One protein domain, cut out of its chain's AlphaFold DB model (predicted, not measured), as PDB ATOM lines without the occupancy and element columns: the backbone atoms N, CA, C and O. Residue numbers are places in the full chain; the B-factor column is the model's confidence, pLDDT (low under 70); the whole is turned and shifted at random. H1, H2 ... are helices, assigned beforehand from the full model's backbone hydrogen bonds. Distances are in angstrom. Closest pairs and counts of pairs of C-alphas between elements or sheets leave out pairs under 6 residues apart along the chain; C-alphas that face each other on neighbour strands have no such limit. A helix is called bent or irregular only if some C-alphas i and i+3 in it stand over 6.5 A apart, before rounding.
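This is residues 176 to 187 and 195 to 233 of the 233 residues of an uncharacterized protein of Scenedesmus sp. NREL 46B-D3 (UniProt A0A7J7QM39). One long straight helix, H2, makes the length of this model, and a short helix, H1, lies side by side with the first part of it, running the opposite way. Residues 209 to 233, of which 209 to 232 belong to H2, stand free and stick out as a long arm. The printed part has 51 residues with two named helices, H1 then H2, and no named strand; the class is all helix. The whole is extended, with a radius of gyration of the C-alphas of 18.0 A, and the C-alphas span 57 by 21 by 7 A, a rod.

Start at Val 176 and go on to C-alpha 178 at (42.058, -29.255, 311.977), where H1 begins. H1 takes residues 178 to 187, 14.6 A from first to last C-alpha. After the cut, find C-alpha 197 at (45.619, -43.808, 308.771); from there H2 runs through residues 197 to 232 for 52.8 A, to C-alpha 232 at (10.717, -6.478, 295.327). Neither helix is bent.

Look at Ala 182 and Val 201, the closest C-alphas of H1 and H2, 7.4 A apart. The two helices are close but not clearly touching, with 2 pairs of C-alphas within 8 A. Their lines stand at a shallow tilt of 6 degrees, and they run opposite ways. Their centres are 24.1 A apart. In H1 and H2 every O i to N i+4 pair is within hydrogen-bond range.

The C-alphas of Val 195 and Ser 233, the two farthest apart, are 57.5 A from each other. Residues 188 to 194 are not printed, and C-alphas 187 and 195 are 13.0 A apart across this cut, which falls in the link from H1 to H2. Ser 233 is the chain's last residue. In the B-factor column you find a mean pLDDT of 71.0 for the printed part, with residues 176 to 187 and 195 to 205 under 70.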
ATOM      1  N   VAL A 176      43.941 -24.852 317.796       38.88
ATOM      2  CA  VAL A 176      43.824 -26.216 317.266       38.88
ATOM      3  C   VAL A 176      42.992 -26.195 315.984       38.88
ATOM      4  O   VAL A 176      41.831 -26.594 315.941       38.88
ATOM      5  N   ASP A 177      43.611 -25.696 314.919       40.97
ATOM      6  CA  ASP A 177      43.112 -25.862 313.561       40.97
ATOM      7  C   ASP A 177      43.180 -27.353 313.178       40.97
ATOM      8  O   ASP A 177      44.048 -28.085 313.664       40.97
ATOM      9  N   VAL A 178      42.281 -27.822 312.309       43.12
ATOM     10  CA  VAL A 178      42.058 -29.255 311.977       43.12
ATOM     11  C   VAL A 178      43.356 -30.005 311.608       43.12
ATOM     12  O   VAL A 178      43.475 -31.217 311.805       43.12
ATOM     13  N   VAL A 179      44.359 -29.272 311.126       40.06
ATOM     14  CA  VAL A 179      45.705 -29.755 310.789       40.06
ATOM     15  C   VAL A 179      46.482 -30.274 312.012       40.06
ATOM     16  O   VAL A 179      47.183 -31.277 311.899       40.06
ATOM     17  N   HIS A 180      46.326 -29.666 313.191       42.81
ATOM     18  CA  HIS A 180      47.059 -30.046 314.406       42.81
ATOM     19  C   HIS A 180      46.497 -31.308 315.070       42.81
ATOM     20  O   HIS A 180      47.264 -32.113 315.595       42.81
ATOM     21  N   ILE A 181      45.182 -31.542 314.973       47.31
ATOM     22  CA  ILE A 181      44.562 -32.806 315.414       47.31
ATOM     23  C   ILE A 181      45.049 -33.957 314.533       47.31
ATOM     24  O   ILE A 181      45.383 -35.019 315.045       47.31
ATOM     25  N   ALA A 182      45.157 -33.740 313.219       41.62
ATOM     26  CA  ALA A 182      45.699 -34.745 312.308       41.62
ATOM     27  C   ALA A 182      47.180 -35.058 312.595       41.62
ATOM     28  O   ALA A 182      47.586 -36.211 312.466       41.62
ATOM     29  N   LEU A 183      47.966 -34.064 313.027       42.09
ATOM     30  CA  LEU A 183      49.364 -34.260 313.422       42.09
ATOM     31  C   LEU A 183      49.488 -35.034 314.747       42.09
ATOM     32  O   LEU A 183      50.279 -35.966 314.832       42.09
ATOM     33  N   LEU A 184      48.672 -34.695 315.753       48.91
ATOM     34  CA  LEU A 184      48.641 -35.378 317.054       48.91
ATOM     35  C   LEU A 184      48.113 -36.819 316.946       48.91
ATOM     36  O   LEU A 184      48.635 -37.719 317.596       48.91
ATOM     37  N   VAL A 185      47.122 -37.058 316.083       52.44
ATOM     38  CA  VAL A 185      46.619 -38.408 315.774       52.44
ATOM     39  C   VAL A 185      47.638 -39.193 314.943       52.44
ATOM     40  O   VAL A 185      47.809 -40.387 315.170       52.44
ATOM     41  N   GLY A 186      48.360 -38.535 314.029       43.25
ATOM     42  CA  GLY A 186      49.462 -39.141 313.280       43.25
ATOM     43  C   GLY A 186      50.619 -39.591 314.177       43.25
ATOM     44  O   GLY A 186      51.104 -40.705 314.012       43.25
ATOM     45  N   LEU A 187      50.998 -38.774 315.165       43.84
ATOM     46  CA  LEU A 187      52.038 -39.100 316.150       43.84
ATOM     47  C   LEU A 187      51.586 -40.186 317.143       43.84
ATOM     48  O   LEU A 187      52.367 -41.067 317.484       43.84
ATOM     49  N   VAL A 195      45.168 -49.149 312.220       49.16
ATOM     50  CA  VAL A 195      44.125 -48.359 311.579       49.16
ATOM     51  C   VAL A 195      44.775 -47.753 310.345       49.16
ATOM     52  O   VAL A 195      45.812 -47.103 310.459       49.16
ATOM     53  N   ASP A 196      44.201 -47.996 309.170       52.84
ATOM     54  CA  ASP A 196      44.696 -47.457 307.906       52.84
ATOM     55  C   ASP A 196      44.556 -45.923 307.950       52.84
ATOM     56  O   ASP A 196      43.508 -45.345 307.651       52.84
ATOM     57  N   VAL A 197      45.596 -45.249 308.455       50.31
ATOM     58  CA  VAL A 197      45.619 -43.808 308.771       50.31
ATOM     59  C   VAL A 197      45.231 -42.988 307.547       50.31
ATOM     60  O   VAL A 197      44.560 -41.960 307.648       50.31
ATOM     61  N   LEU A 198      45.589 -43.494 306.368       48.41
ATOM     62  CA  LEU A 198      45.229 -42.909 305.093       48.41
ATOM     63  C   LEU A 198      43.707 -42.849 304.899       48.41
ATOM     64  O   LEU A 198      43.204 -41.832 304.426       48.41
ATOM     65  N   GLU A 199      42.965 -43.878 305.307       52.53
ATOM     66  CA  GLU A 199      41.508 -43.930 305.182       52.53
ATOM     67  C   GLU A 199      40.820 -42.945 306.138       52.53
ATOM     68  O   GLU A 199      39.894 -42.234 305.736       52.53
ATOM     69  N   VAL A 200      41.295 -42.837 307.381       54.62
ATOM     70  CA  VAL A 200      40.745 -41.882 308.359       54.62
ATOM     71  C   VAL A 200      41.034 -40.444 307.926       54.62
ATOM     72  O   VAL A 200      40.124 -39.612 307.907       54.62
ATOM     73  N   VAL A 201      42.261 -40.155 307.486       55.00
ATOM     74  CA  VAL A 201      42.636 -38.829 306.972       55.00
ATOM     75  C   VAL A 201      41.856 -38.487 305.701       55.00
ATOM     76  O   VAL A 201      41.400 -37.351 305.557       55.00
ATOM     77  N   LEU A 202      41.640 -39.448 304.794       53.84
ATOM     78  CA  LEU A 202      40.803 -39.250 303.606       53.84
ATOM     79  C   LEU A 202      39.350 -38.951 303.988       53.84
ATOM     80  O   LEU A 202      38.780 -37.991 303.470       53.84
ATOM     81  N   ARG A 203      38.759 -39.698 304.925       53.31
ATOM     82  CA  ARG A 203      37.375 -39.468 305.378       53.31
ATOM     83  C   ARG A 203      37.208 -38.106 306.054       53.31
ATOM     84  O   ARG A 203      36.239 -37.407 305.762       53.31
ATOM     85  N   VAL A 204      38.164 -37.690 306.887       64.69
ATOM     86  CA  VAL A 204      38.141 -36.368 307.540       64.69
ATOM     87  C   VAL A 204      38.328 -35.241 306.520       64.69
ATOM     88  O   VAL A 204      37.594 -34.254 306.565       64.69
ATOM     89  N   LYS A 205      39.234 -35.393 305.541       66.50
ATOM     90  CA  LYS A 205      39.416 -34.402 304.463       66.50
ATOM     91  C   LYS A 205      38.170 -34.260 303.591       66.50
ATOM     92  O   LYS A 205      37.768 -33.139 303.290       66.50
ATOM     93  N   VAL A 206      37.540 -35.371 303.214       72.81
ATOM     94  CA  VAL A 206      36.315 -35.352 302.400       72.81
ATOM     95  C   VAL A 206      35.159 -34.713 303.173       72.81
ATOM     96  O   VAL A 206      34.451 -33.874 302.614       72.81
ATOM     97  N   ALA A 207      35.007 -35.028 304.463       70.00
ATOM     98  CA  ALA A 207      33.998 -34.398 305.313       70.00
ATOM     99  C   ALA A 207      34.235 -32.885 305.460       70.00
ATOM    100  O   ALA A 207      33.298 -32.102 305.306       70.00
ATOM    101  N   GLY A 208      35.484 -32.457 305.676       77.62
ATOM    102  CA  GLY A 208      35.840 -31.038 305.768       77.62
ATOM    103  C   GLY A 208      35.533 -30.261 304.484       77.62
ATOM    104  O   GLY A 208      34.910 -29.202 304.533       77.62
ATOM    105  N   ILE A 209      35.891 -30.813 303.320       76.88
ATOM    106  CA  ILE A 209      35.600 -30.194 302.016       76.88
ATOM    107  C   ILE A 209      34.086 -30.101 301.777       76.88
ATOM    108  O   ILE A 209      33.599 -29.064 301.324       76.88
ATOM    109  N   ALA A 210      33.326 -31.147 302.118       75.94
ATOM    110  CA  ALA A 210      31.872 -31.137 301.975       75.94
ATOM    111  C   ALA A 210      31.216 -30.030 302.818       75.94
ATOM    112  O   ALA A 210      30.347 -29.313 302.319       75.94
ATOM    113  N   VAL A 211      31.670 -29.831 304.060       80.88
ATOM    114  CA  VAL A 211      31.165 -28.764 304.941       80.88
ATOM    115  C   VAL A 211      31.449 -27.375 304.359       80.88
ATOM    116  O   VAL A 211      30.557 -26.524 304.358       80.88
ATOM    117  N   ILE A 212      32.643 -27.147 303.801       79.62
ATOM    118  CA  ILE A 212      32.995 -25.869 303.157       79.62
ATOM    119  C   ILE A 212      32.084 -25.597 301.953       79.62
ATOM    120  O   ILE A 212      31.541 -24.498 301.832       79.62
ATOM    121  N   ILE A 213      31.865 -26.597 301.092       84.06
ATOM    122  CA  ILE A 213      31.008 -26.460 299.904       84.06
ATOM    123  C   ILE A 213      29.560 -26.154 300.305       84.06
ATOM    124  O   ILE A 213      28.951 -25.245 299.740       84.06
ATOM    125  N   ILE A 214      29.016 -26.864 301.298       86.44
ATOM    126  CA  ILE A 214      27.648 -26.637 301.787       86.44
ATOM    127  C   ILE A 214      27.516 -25.227 302.372       86.44
ATOM    128  O   ILE A 214      26.565 -24.515 302.053       86.44
ATOM    129  N   THR A 215      28.489 -24.791 303.174       86.69
ATOM    130  CA  THR A 215      28.475 -23.454 303.788       86.69
ATOM    131  C   THR A 215      28.540 -22.354 302.726       86.69
ATOM    132  O   THR A 215      27.768 -21.395 302.778       86.69
ATOM    133  N   ALA A 216      29.395 -22.510 301.711       87.31
ATOM    134  CA  ALA A 216      29.486 -21.574 300.593       87.31
ATOM    135  C   ALA A 216      28.187 -21.531 299.768       87.31
ATOM    136  O   ALA A 216      27.709 -20.448 299.424       87.31
ATOM    137  N   ALA A 217      27.573 -22.690 299.505       90.94
ATOM    138  CA  ALA A 217      26.303 -22.774 298.789       90.94
ATOM    139  C   ALA A 217      25.163 -22.087 299.559       90.94
ATOM    140  O   ALA A 217      24.433 -21.281 298.981       90.94
ATOM    141  N   LEU A 218      25.047 -22.337 300.868       93.19
ATOM    142  CA  LEU A 218      24.051 -21.688 301.728       93.19
ATOM    143  C   LEU A 218      24.247 -20.166 301.781       93.19
ATOM    144  O   LEU A 218      23.274 -19.418 301.711       93.19
ATOM    145  N   SER A 219      25.502 -19.711 301.826       91.25
ATOM    146  CA  SER A 219      25.846 -18.283 301.781       91.25
ATOM    147  C   SER A 219      25.425 -17.639 300.454       91.25
ATOM    148  O   SER A 219      24.857 -16.548 300.445       91.25
ATOM    149  N   GLY A 220      25.647 -18.334 299.333       94.69
ATOM    150  CA  GLY A 220      25.219 -17.884 298.009       94.69
ATOM    151  C   GLY A 220      23.696 -17.789 297.881       94.69
ATOM    152  O   GLY A 220      23.182 -16.778 297.405       94.69
ATOM    153  N   VAL A 221      22.965 -18.799 298.363       94.00
ATOM    154  CA  VAL A 221      21.491 -18.799 298.364       94.00
ATOM    155  C   VAL A 221      20.943 -17.646 299.205       94.00
ATOM    156  O   VAL A 221      20.033 -16.947 298.759       94.00
ATOM    157  N   LEU A 222      21.515 -17.408 300.388       93.88
ATOM    158  CA  LEU A 222      21.108 -16.301 301.253       93.88
ATOM    159  C   LEU A 222      21.316 -14.944 300.567       93.88
ATOM    160  O   LEU A 222      20.427 -14.096 300.606       93.88
ATOM    161  N   LEU A 223      22.456 -14.750 299.901       94.19
ATOM    162  CA  LEU A 223      22.754 -13.510 299.187       94.19
ATOM    163  C   LEU A 223      21.777 -13.265 298.030       94.19
ATOM    164  O   LEU A 223      21.268 -12.154 297.885       94.19
ATOM    165  N   VAL A 224      21.453 -14.299 297.248       95.00
ATOM    166  CA  VAL A 224      20.436 -14.203 296.186       95.00
ATOM    167  C   VAL A 224      19.071 -13.841 296.769       95.00
ATOM    168  O   VAL A 224      18.391 -12.969 296.229       95.00
ATOM    169  N   LEU A 225      18.681 -14.452 297.891       95.88
ATOM    170  CA  LEU A 225      17.415 -14.154 298.561       95.88
ATOM    171  C   LEU A 225      17.335 -12.682 299.001       95.88
ATOM    172  O   LEU A 225      16.316 -12.030 298.781       95.88
ATOM    173  N   VAL A 226      18.419 -12.148 299.573       96.00
ATOM    174  CA  VAL A 226      18.511 -10.733 299.972       96.00
ATOM    175  C   VAL A 226      18.363  -9.814 298.759       96.00
ATOM    176  O   VAL A 226      17.593  -8.860 298.817       96.00
ATOM    177  N   VAL A 227      19.038 -10.116 297.646       96.94
ATOM    178  CA  VAL A 227      18.924  -9.321 296.411       96.94
ATOM    179  C   VAL A 227      17.491  -9.330 295.876       96.94
ATOM    180  O   VAL A 227      16.968  -8.275 295.526       96.94
ATOM    181  N   VAL A 228      16.829 -10.490 295.853       97.12
ATOM    182  CA  VAL A 228      15.430 -10.599 295.407       97.12
ATOM    183  C   VAL A 228      14.499  -9.775 296.299       97.12
ATOM    184  O   VAL A 228      13.646  -9.060 295.780       97.12
ATOM    185  N   LEU A 229      14.676  -9.830 297.622       97.44
ATOM    186  CA  LEU A 229      13.870  -9.047 298.561       97.44
ATOM    187  C   LEU A 229      14.049  -7.537 298.359       97.44
ATOM    188  O   LEU A 229      13.057  -6.819 298.379       97.44
ATOM    189  N   VAL A 230      15.279  -7.075 298.116       97.06
ATOM    190  CA  VAL A 230      15.577  -5.656 297.849       97.06
ATOM    191  C   VAL A 230      14.973  -5.179 296.525       97.06
ATOM    192  O   VAL A 230      14.557  -4.035 296.424       97.06
ATOM    193  N   VAL A 231      14.915  -6.034 295.500       97.38
ATOM    194  CA  VAL A 231      14.314  -5.675 294.201       97.38
ATOM    195  C   VAL A 231      12.782  -5.630 294.268       97.38
ATOM    196  O   VAL A 231      12.157  -4.906 293.496       97.38
ATOM    197  N   LEU A 232      12.171  -6.415 295.160       97.12
ATOM    198  CA  LEU A 232      10.717  -6.478 295.327       97.12
ATOM    199  C   LEU A 232      10.149  -5.410 296.278       97.12
ATOM    200  O   LEU A 232       8.931  -5.224 296.284       97.12
ATOM    201  N   SER A 233      10.990  -4.755 297.083       92.62
ATOM    202  CA  SER A 233      10.611  -3.660 297.990       92.62
ATOM    203  C   SER A 233      10.694  -2.296 297.316       92.62
ATOM    204  O   SER A 233       9.753  -1.496 297.505       92.62
TER     205      SER A 233